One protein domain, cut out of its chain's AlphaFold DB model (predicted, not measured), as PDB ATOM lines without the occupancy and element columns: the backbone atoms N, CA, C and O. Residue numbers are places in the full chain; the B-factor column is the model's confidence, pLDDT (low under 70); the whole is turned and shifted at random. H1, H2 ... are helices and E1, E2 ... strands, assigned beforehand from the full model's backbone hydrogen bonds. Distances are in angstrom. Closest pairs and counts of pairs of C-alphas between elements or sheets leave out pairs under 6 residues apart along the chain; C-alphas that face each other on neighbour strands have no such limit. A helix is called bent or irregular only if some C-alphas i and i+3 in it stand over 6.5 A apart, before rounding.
ATOM      1  N   ILE A  14       9.428 -41.841 -10.858       90.38
ATOM      2  CA  ILE A  14       9.924 -40.800 -11.760       90.38
ATOM      3  C   ILE A  14       9.532 -39.448 -11.168       90.38
ATOM      4  O   ILE A  14       8.378 -39.262 -10.769       90.38
ATOM      5  N   HIS A  15      10.459 -38.493 -11.185       91.75
ATOM      6  CA  HIS A  15      10.191 -37.077 -10.948       91.75
ATOM      7  C   HIS A  15      10.575 -36.274 -12.192       91.75
ATOM      8  O   HIS A  15      11.673 -36.412 -12.722       91.75
ATOM      9  N   ILE A  16       9.639 -35.469 -12.690       86.75
ATOM     10  CA  ILE A  16       9.846 -34.557 -13.818       86.75
ATOM     11  C   ILE A  16       9.560 -33.138 -13.340       86.75
ATOM     12  O   ILE A  16       8.480 -32.865 -12.807       86.75
ATOM     13  N   LEU A  17      10.499 -32.226 -13.585       85.56
ATOM     14  CA  LEU A  17      10.283 -30.790 -13.463       85.56
ATOM     15  C   LEU A  17       9.950 -30.225 -14.849       85.56
ATOM     16  O   LEU A  17      10.768 -30.288 -15.763       85.56
ATOM     17  N   ALA A  18       8.754 -29.665 -15.014       73.06
ATOM     18  CA  ALA A  18       8.351 -29.009 -16.254       73.06
ATOM     19  C   ALA A  18       7.623 -27.703 -15.935       73.06
ATOM     20  O   ALA A  18       6.684 -27.695 -15.139       73.06
ATOM     21  N   ASN A  19       8.049 -26.596 -16.551       81.19
ATOM     22  CA  ASN A  19       7.468 -25.259 -16.356       81.19
ATOM     23  C   ASN A  19       7.371 -24.845 -14.873       81.19
ATOM     24  O   ASN A  19       6.349 -24.325 -14.432       81.19
ATOM     25  N   GLY A  20       8.403 -25.154 -14.080       80.56
ATOM     26  CA  GLY A  20       8.431 -24.864 -12.641       80.56
ATOM     27  C   GLY A  20       7.517 -25.749 -11.784       80.56
ATOM     28  O   GLY A  20       7.363 -25.490 -10.594       80.56
ATOM     29  N   LYS A  21       6.908 -26.797 -12.355       76.31
ATOM     30  CA  LYS A  21       6.030 -27.729 -11.643       76.31
ATOM     31  C   LYS A  21       6.639 -29.129 -11.566       76.31
ATOM     32  O   LYS A  21       7.104 -29.666 -12.569       76.31
ATOM     33  N   SER A  22       6.581 -29.726 -10.375       82.75
ATOM     34  CA  SER A  22       6.997 -31.109 -10.121       82.75
ATOM     35  C   SER A  22       5.871 -32.098 -10.414       82.75
ATOM     36  O   SER A  22       4.760 -31.974  -9.889       82.75
ATOM     37  N   TYR A  23       6.183 -33.113 -11.211       82.31
ATOM     38  CA  TYR A  23       5.317 -34.238 -11.532       82.31
ATOM     39  C   TYR A  23       5.967 -35.524 -11.035       82.31
ATOM     40  O   TYR A  23       7.112 -35.802 -11.373       82.31
ATOM     41  N   TYR A  24       5.226 -36.307 -10.256       86.62
ATOM     42  CA  TYR A  24       5.682 -37.594  -9.737       86.62
ATOM     43  C   TYR A  24       4.870 -38.717 -10.364       86.62
ATOM     44  O   TYR A  24       3.645 -38.612 -10.440       86.62
ATOM     45  N   ALA A  25       5.540 -39.790 -10.761       87.81
ATOM     46  CA  ALA A  25       4.931 -41.058 -11.130       87.81
ATOM     47  C   ALA A  25       5.562 -42.144 -10.264       87.81
ATOM     48  O   ALA A  25       6.724 -42.467 -10.460       87.81
ATOM     49  N   ILE A  26       4.820 -42.688  -9.304       91.19
ATOM     50  CA  ILE A  26       5.304 -43.684  -8.341       91.19
ATOM     51  C   ILE A  26       4.515 -44.969  -8.552       91.19
ATOM     52  O   ILE A  26       3.280 -44.943  -8.591       91.19
ATOM     53  N   GLN A  27       5.215 -46.086  -8.702       89.62
ATOM     54  CA  GLN A  27       4.590 -47.383  -8.900       89.62
ATOM     55  C   GLN A  27       4.042 -47.924  -7.570       89.62
ATOM     56  O   GLN A  27       4.764 -48.017  -6.574       89.62
ATOM     57  N   ALA A  28       2.760 -48.285  -7.546       88.06
ATOM     58  CA  ALA A  28       2.129 -48.989  -6.434       88.06
ATOM     59  C   ALA A  28       2.396 -50.503  -6.504       88.06
ATOM     60  O   ALA A  28       2.822 -51.029  -7.531       88.06
ATOM     61  N   ALA A  29       2.068 -51.229  -5.429       85.44
ATOM     62  CA  ALA A  29       2.215 -52.689  -5.359       85.44
ATOM     63  C   ALA A  29       1.425 -53.439  -6.451       85.44
ATOM     64  O   ALA A  29       1.805 -54.532  -6.859       85.44
ATOM     65  N   ASN A  30       0.350 -52.835  -6.962       79.12
ATOM     66  CA  ASN A  30      -0.427 -53.365  -8.083       79.12
ATOM     67  C   ASN A  30       0.251 -53.181  -9.464       79.12
ATOM     68  O   ASN A  30      -0.348 -53.518 -10.486       79.12
ATOM     69  N   GLY A  31       1.461 -52.614  -9.512       81.25
ATOM     70  CA  GLY A  31       2.248 -52.376 -10.725       81.25
ATOM     71  C   GLY A  31       1.892 -51.099 -11.498       81.25
ATOM     72  O   GLY A  31       2.599 -50.762 -12.452       81.25
ATOM     73  N   ARG A  32       0.837 -50.373 -11.104       81.19
ATOM     74  CA  ARG A  32       0.370 -49.138 -11.760       81.19
ATOM     75  C   ARG A  32       1.021 -47.908 -11.141       81.19
ATOM     76  O   ARG A  32       1.384 -47.912  -9.969       81.19
ATOM     77  N   TYR A  33       1.111 -46.833 -11.918       84.12
ATOM     78  CA  TYR A  33       1.706 -45.576 -11.468       84.12
ATOM     79  C   TYR A  33       0.651 -44.555 -11.043       84.12
ATOM     80  O   TYR A  33      -0.376 -44.375 -11.708       84.12
ATOM     81  N   TYR A  34       0.960 -43.848  -9.961       83.06
ATOM     82  CA  TYR A  34       0.133 -42.813  -9.354       83.06
ATOM     83  C   TYR A  34       0.987 -41.585  -9.026       83.06
ATOM     84  O   TYR A  34       2.212 -41.672  -8.933       83.06
ATOM     85  N   ASN A  35       0.355 -40.429  -8.845       84.62
ATOM     86  CA  ASN A  35       1.030 -39.264  -8.284       84.62
ATOM     87  C   ASN A  35       1.275 -39.454  -6.778       84.62
ATOM     88  O   ASN A  35       0.792 -40.408  -6.164       84.62
ATOM     89  N   LYS A  36       1.986 -38.511  -6.152       86.81
ATOM     90  CA  LYS A  36       2.324 -38.588  -4.722       86.81
ATOM     91  C   LYS A  36       1.111 -38.592  -3.774       86.81
ATOM     92  O   LYS A  36       1.246 -38.945  -2.609       86.81
ATOM     93  N   GLN A  37      -0.079 -38.239  -4.261       82.44
ATOM     94  CA  GLN A  37      -1.341 -38.263  -3.515       82.44
ATOM     95  C   GLN A  37      -2.116 -39.589  -3.658       82.44
ATOM     96  O   GLN A  37      -3.154 -39.774  -3.001       82.44
ATOM     97  N   GLY A  38      -1.617 -40.520  -4.480       77.81
ATOM     98  CA  GLY A  38      -2.278 -41.791  -4.793       77.81
ATOM     99  C   GLY A  38      -3.378 -41.650  -5.842       77.81
ATOM    100  O   GLY A  38      -4.317 -42.448  -5.865       77.81
ATOM    101  N   GLU A  39      -3.297 -40.617  -6.678       75.75
ATOM    102  CA  GLU A  39      -4.208 -40.371  -7.791       75.75
ATOM    103  C   GLU A  39      -3.575 -40.865  -9.090       75.75
ATOM    104  O   GLU A  39      -2.361 -40.833  -9.279       75.75
ATOM    105  N   THR A  40      -4.399 -41.354 -10.006       72.19
ATOM    106  CA  THR A  40      -3.921 -41.860 -11.295       72.19
ATOM    107  C   THR A  40      -3.330 -40.739 -12.153       72.19
ATOM    108  O   THR A  40      -3.810 -39.607 -12.153       72.19
ATOM    109  N   LEU A  41      -2.277 -41.059 -12.907       70.81
ATOM    110  CA  LEU A  41      -1.599 -40.098 -13.774       70.81
ATOM    111  C   LEU A  41      -2.437 -39.813 -15.034       70.81
ATOM    112  O   LEU A  41      -2.840 -40.739 -15.737       70.81
ATOM    113  N   GLY A  42      -2.677 -38.533 -15.335       62.03
ATOM    114  CA  GLY A  42      -3.375 -38.070 -16.544       62.03
ATOM    115  C   GLY A  42      -4.793 -37.530 -16.307       62.03
ATOM    116  O   GLY A  42      -5.409 -37.765 -15.273       62.03
ATOM    117  N   GLY A 180      -8.840 -42.176  -6.697       56.81
ATOM    118  CA  GLY A 180      -7.840 -42.397  -5.667       56.81
ATOM    119  C   GLY A 180      -7.753 -43.896  -5.384       56.81
ATOM    120  O   GLY A 180      -8.744 -44.626  -5.508       56.81
ATOM    121  N   MET A 181      -6.555 -44.368  -5.052       69.00
ATOM    122  CA  MET A 181      -6.366 -45.742  -4.593       69.00
ATOM    123  C   MET A 181      -7.389 -46.128  -3.516       69.00
ATOM    124  O   MET A 181      -7.764 -45.296  -2.684       69.00
ATOM    125  N   ALA A 182      -7.823 -47.394  -3.514       68.19
ATOM    126  CA  ALA A 182      -8.706 -47.910  -2.469       68.19
ATOM    127  C   ALA A 182      -8.085 -47.647  -1.087       68.19
ATOM    128  O   ALA A 182      -6.875 -47.782  -0.930       68.19
ATOM    129  N   THR A 183      -8.882 -47.275  -0.081       72.69
ATOM    130  CA  THR A 183      -8.386 -46.707   1.190       72.69
ATOM    131  C   THR A 183      -7.294 -47.542   1.870       72.69
ATOM    132  O   THR A 183      -6.334 -46.979   2.395       72.69
ATOM    133  N   ALA A 184      -7.413 -48.874   1.840       77.38
ATOM    134  CA  ALA A 184      -6.421 -49.787   2.409       77.38
ATOM    135  C   ALA A 184      -5.091 -49.763   1.633       77.38
ATOM    136  O   ALA A 184      -4.029 -49.595   2.229       77.38
ATOM    137  N   GLU A 185      -5.158 -49.842   0.304       80.88
ATOM    138  CA  GLU A 185      -3.993 -49.769  -0.583       80.88
ATOM    139  C   GLU A 185      -3.330 -48.386  -0.491       80.88
ATOM    140  O   GLU A 185      -2.106 -48.263  -0.437       80.88
ATOM    141  N   ARG A 186      -4.144 -47.324  -0.401       82.62
ATOM    142  CA  ARG A 186      -3.694 -45.929  -0.342       82.62
ATOM    143  C   ARG A 186      -2.785 -45.667   0.851       82.62
ATOM    144  O   ARG A 186      -1.798 -44.959   0.696       82.62
ATOM    145  N   LYS A 187      -3.075 -46.244   2.021       86.00
ATOM    146  CA  LYS A 187      -2.214 -46.083   3.206       86.00
ATOM    147  C   LYS A 187      -0.798 -46.599   2.950       86.00
ATOM    148  O   LYS A 187       0.158 -45.887   3.232       86.00
ATOM    149  N   GLN A 188      -0.676 -47.799   2.383       87.56
ATOM    150  CA  GLN A 188       0.625 -48.396   2.062       87.56
ATOM    151  C   GLN A 188       1.349 -47.596   0.977       87.56
ATOM    152  O   GLN A 188       2.543 -47.324   1.085       87.56
ATOM    153  N   PHE A 189       0.613 -47.147  -0.039       91.19
ATOM    154  CA  PHE A 189       1.188 -46.340  -1.104       91.19
ATOM    155  C   PHE A 189       1.705 -44.986  -0.630       91.19
ATOM    156  O   PHE A 189       2.767 -44.576  -1.073       91.19
ATOM    157  N   LEU A 190       1.008 -44.297   0.275       90.44
ATOM    158  CA  LEU A 190       1.461 -42.991   0.762       90.44
ATOM    159  C   LEU A 190       2.799 -43.078   1.514       90.44
ATOM    160  O   LEU A 190       3.588 -42.139   1.446       90.44
ATOM    161  N   VAL A 191       3.083 -44.204   2.179       91.75
ATOM    162  CA  VAL A 191       4.404 -44.461   2.778       91.75
ATOM    163  C   VAL A 191       5.466 -44.564   1.682       91.75
ATOM    164  O   VAL A 191       6.444 -43.819   1.714       91.75
ATOM    165  N   ARG A 192       5.222 -45.397   0.660       90.62
ATOM    166  CA  ARG A 192       6.117 -45.552  -0.500       90.62
ATOM    167  C   ARG A 192       6.311 -44.239  -1.265       90.62
ATOM    168  O   ARG A 192       7.413 -43.932  -1.700       90.62
ATOM    169  N   ALA A 193       5.257 -43.441  -1.407       91.25
ATOM    170  CA  ALA A 193       5.300 -42.159  -2.097       91.25
ATOM    171  C   ALA A 193       6.170 -41.136  -1.362       91.25
ATOM    172  O   ALA A 193       6.922 -40.405  -2.001       91.25
ATOM    173  N   LYS A 194       6.098 -41.108  -0.026       92.44
ATOM    174  CA  LYS A 194       6.931 -40.233   0.806       92.44
ATOM    175  C   LYS A 194       8.408 -40.627   0.742       92.44
ATOM    176  O   LYS A 194       9.273 -39.758   0.708       92.44
ATOM    177  N   GLU A 195       8.689 -41.926   0.715       91.31
ATOM    178  CA  GLU A 195      10.045 -42.446   0.533       91.31
ATOM    179  C   GLU A 195      10.596 -42.095  -0.855       91.31
ATOM    180  O   GLU A 195      11.680 -41.526  -0.953       91.31
ATOM    181  N   ALA A 196       9.811 -42.313  -1.912       90.69
ATOM    182  CA  ALA A 196      10.182 -41.941  -3.275       90.69
ATOM    183  C   ALA A 196      10.425 -40.430  -3.434       90.69
ATOM    184  O   ALA A 196      11.385 -40.036  -4.090       90.69
ATOM    185  N   GLU A 197       9.600 -39.574  -2.815       89.25
ATOM    186  CA  GLU A 197       9.806 -38.115  -2.825       89.25
ATOM    187  C   GLU A 197      11.119 -37.732  -2.130       89.25
ATOM    188  O   GLU A 197      11.837 -36.871  -2.629       89.25
ATOM    189  N   ARG A 198      11.481 -38.402  -1.028       88.75
ATOM    190  CA  ARG A 198      12.760 -38.163  -0.341       88.75
ATOM    191  C   ARG A 198      13.961 -38.571  -1.196       88.75
ATOM    192  O   ARG A 198      14.953 -37.854  -1.188       88.75
ATOM    193  N   VAL A 199      13.882 -39.710  -1.883       88.56
ATOM    194  CA  VAL A 199      14.975 -40.223  -2.727       88.56
ATOM    195  C   VAL A 199      15.163 -39.359  -3.973       88.56
ATOM    196  O   VAL A 199      16.291 -39.068  -4.341       88.56
ATOM    197  N   LEU A 200      14.072 -38.922  -4.605       86.88
ATOM    198  CA  LEU A 200      14.114 -38.130  -5.842       86.88
ATOM    199  C   LEU A 200      14.403 -36.636  -5.620       86.88
ATOM    200  O   LEU A 200      14.623 -35.917  -6.588       86.88
ATOM    201  N   ALA A 201      14.364 -36.161  -4.371       74.62
ATOM    202  CA  ALA A 201      14.698 -34.784  -4.006       74.62
ATOM    203  C   ALA A 201      16.185 -34.579  -3.644       74.62
ATOM    204  O   ALA A 201      16.559 -33.453  -3.309       74.62
ATOM    205  N   GLN A 202      16.995 -35.645  -3.661       59.19
ATOM    206  CA  GLN A 202      18.457 -35.603  -3.515       59.19
ATOM    207  C   GLN A 202      19.123 -35.437  -4.879       59.19
ATOM    208  O   GLN A 202      20.136 -34.708  -4.928       59.19
TER     209      GLN A 202
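What this domain is: This is residues 14 to 42 and 180 to 202 of the 202 residues of the protein "Peptidase, M23 family" of Haemophilus pittmaniae HK 85 (UniProt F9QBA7). A hairpin of two strands, E1 and E2, has one helix, H1, laid aslant over it, and the side of the helix toward the hairpin is made by residues 189 to 200, with more of them near E2 than near E1. The tip of the hairpin, residues 17 to 22, sticks out free, while the unnamed stretch of residues 28 to 42 folds back beside the far end of E2, where residues 33 to 34 pair with residues 26 to 27. The printed part has 52 residues, with two named strands and one named helix in the order E1, E2, H1; the sheet has the order E1 - E2 and is antiparallel, and the class is mixed, helices and strands. The whole is compact, with a radius of gyration of the C-alphas of 10.8 A and spans of 33 by 24 by 16 A.

Where its parts are: E1 is residues 14 to 18, 12.7 A from first to last C-alpha, and it begins at C-alpha 14, at (9.924, -40.800, -11.760). E2 is residues 21 to 27, the longest strand by residues, and measures 19.9 A; its last C-alpha, 27, is at (4.590, -47.383, -8.900). After the cut, H1 is residues 183 to 200 and measures 25.1 A; it ends at C-alpha 200, at (14.114, -38.130, -5.842). H1 is not bent, but has a kink of 25 degrees near residue 191.

How they stand to each other: E1 and E2 are antiparallel neighbours and form a hairpin, with 163 degrees between their N-to-C directions. C-alphas 15 and 24, which face each other, are 4.7 A apart. N 14 and O 25 are within hydrogen-bond range at 2.8 A, and so are N 18 and O 21 at 2.9 A. Residues 26 to 27 of E2 also pair with residues 33 to 34, antiparallel. The closest C-alphas of E2 and H1 are those of Ile 26 and Ala 193, 6.4 A apart. The closest C-alphas of E1 and H1 are those of His 15 and Leu 200, 6.5 A apart. In H1, 12 of 14 O i to N i+4 pairs are within hydrogen-bond range.

The domain as a whole: The two C-alphas farthest apart in the domain are those of Asn 19 and Ala 184, at 33.9 A. Residues 43 to 179 are not printed, and C-alphas 42 and 180 are 12.5 A apart across this cut. The link from E1 to E2 is tight, with 2 residues; the link from E2 to H1 is across the cut. The mean pLDDT of the printed part is 82.3, and residue 42, residues 180 to 182 and residue 202, the chain's last residue, are under 70.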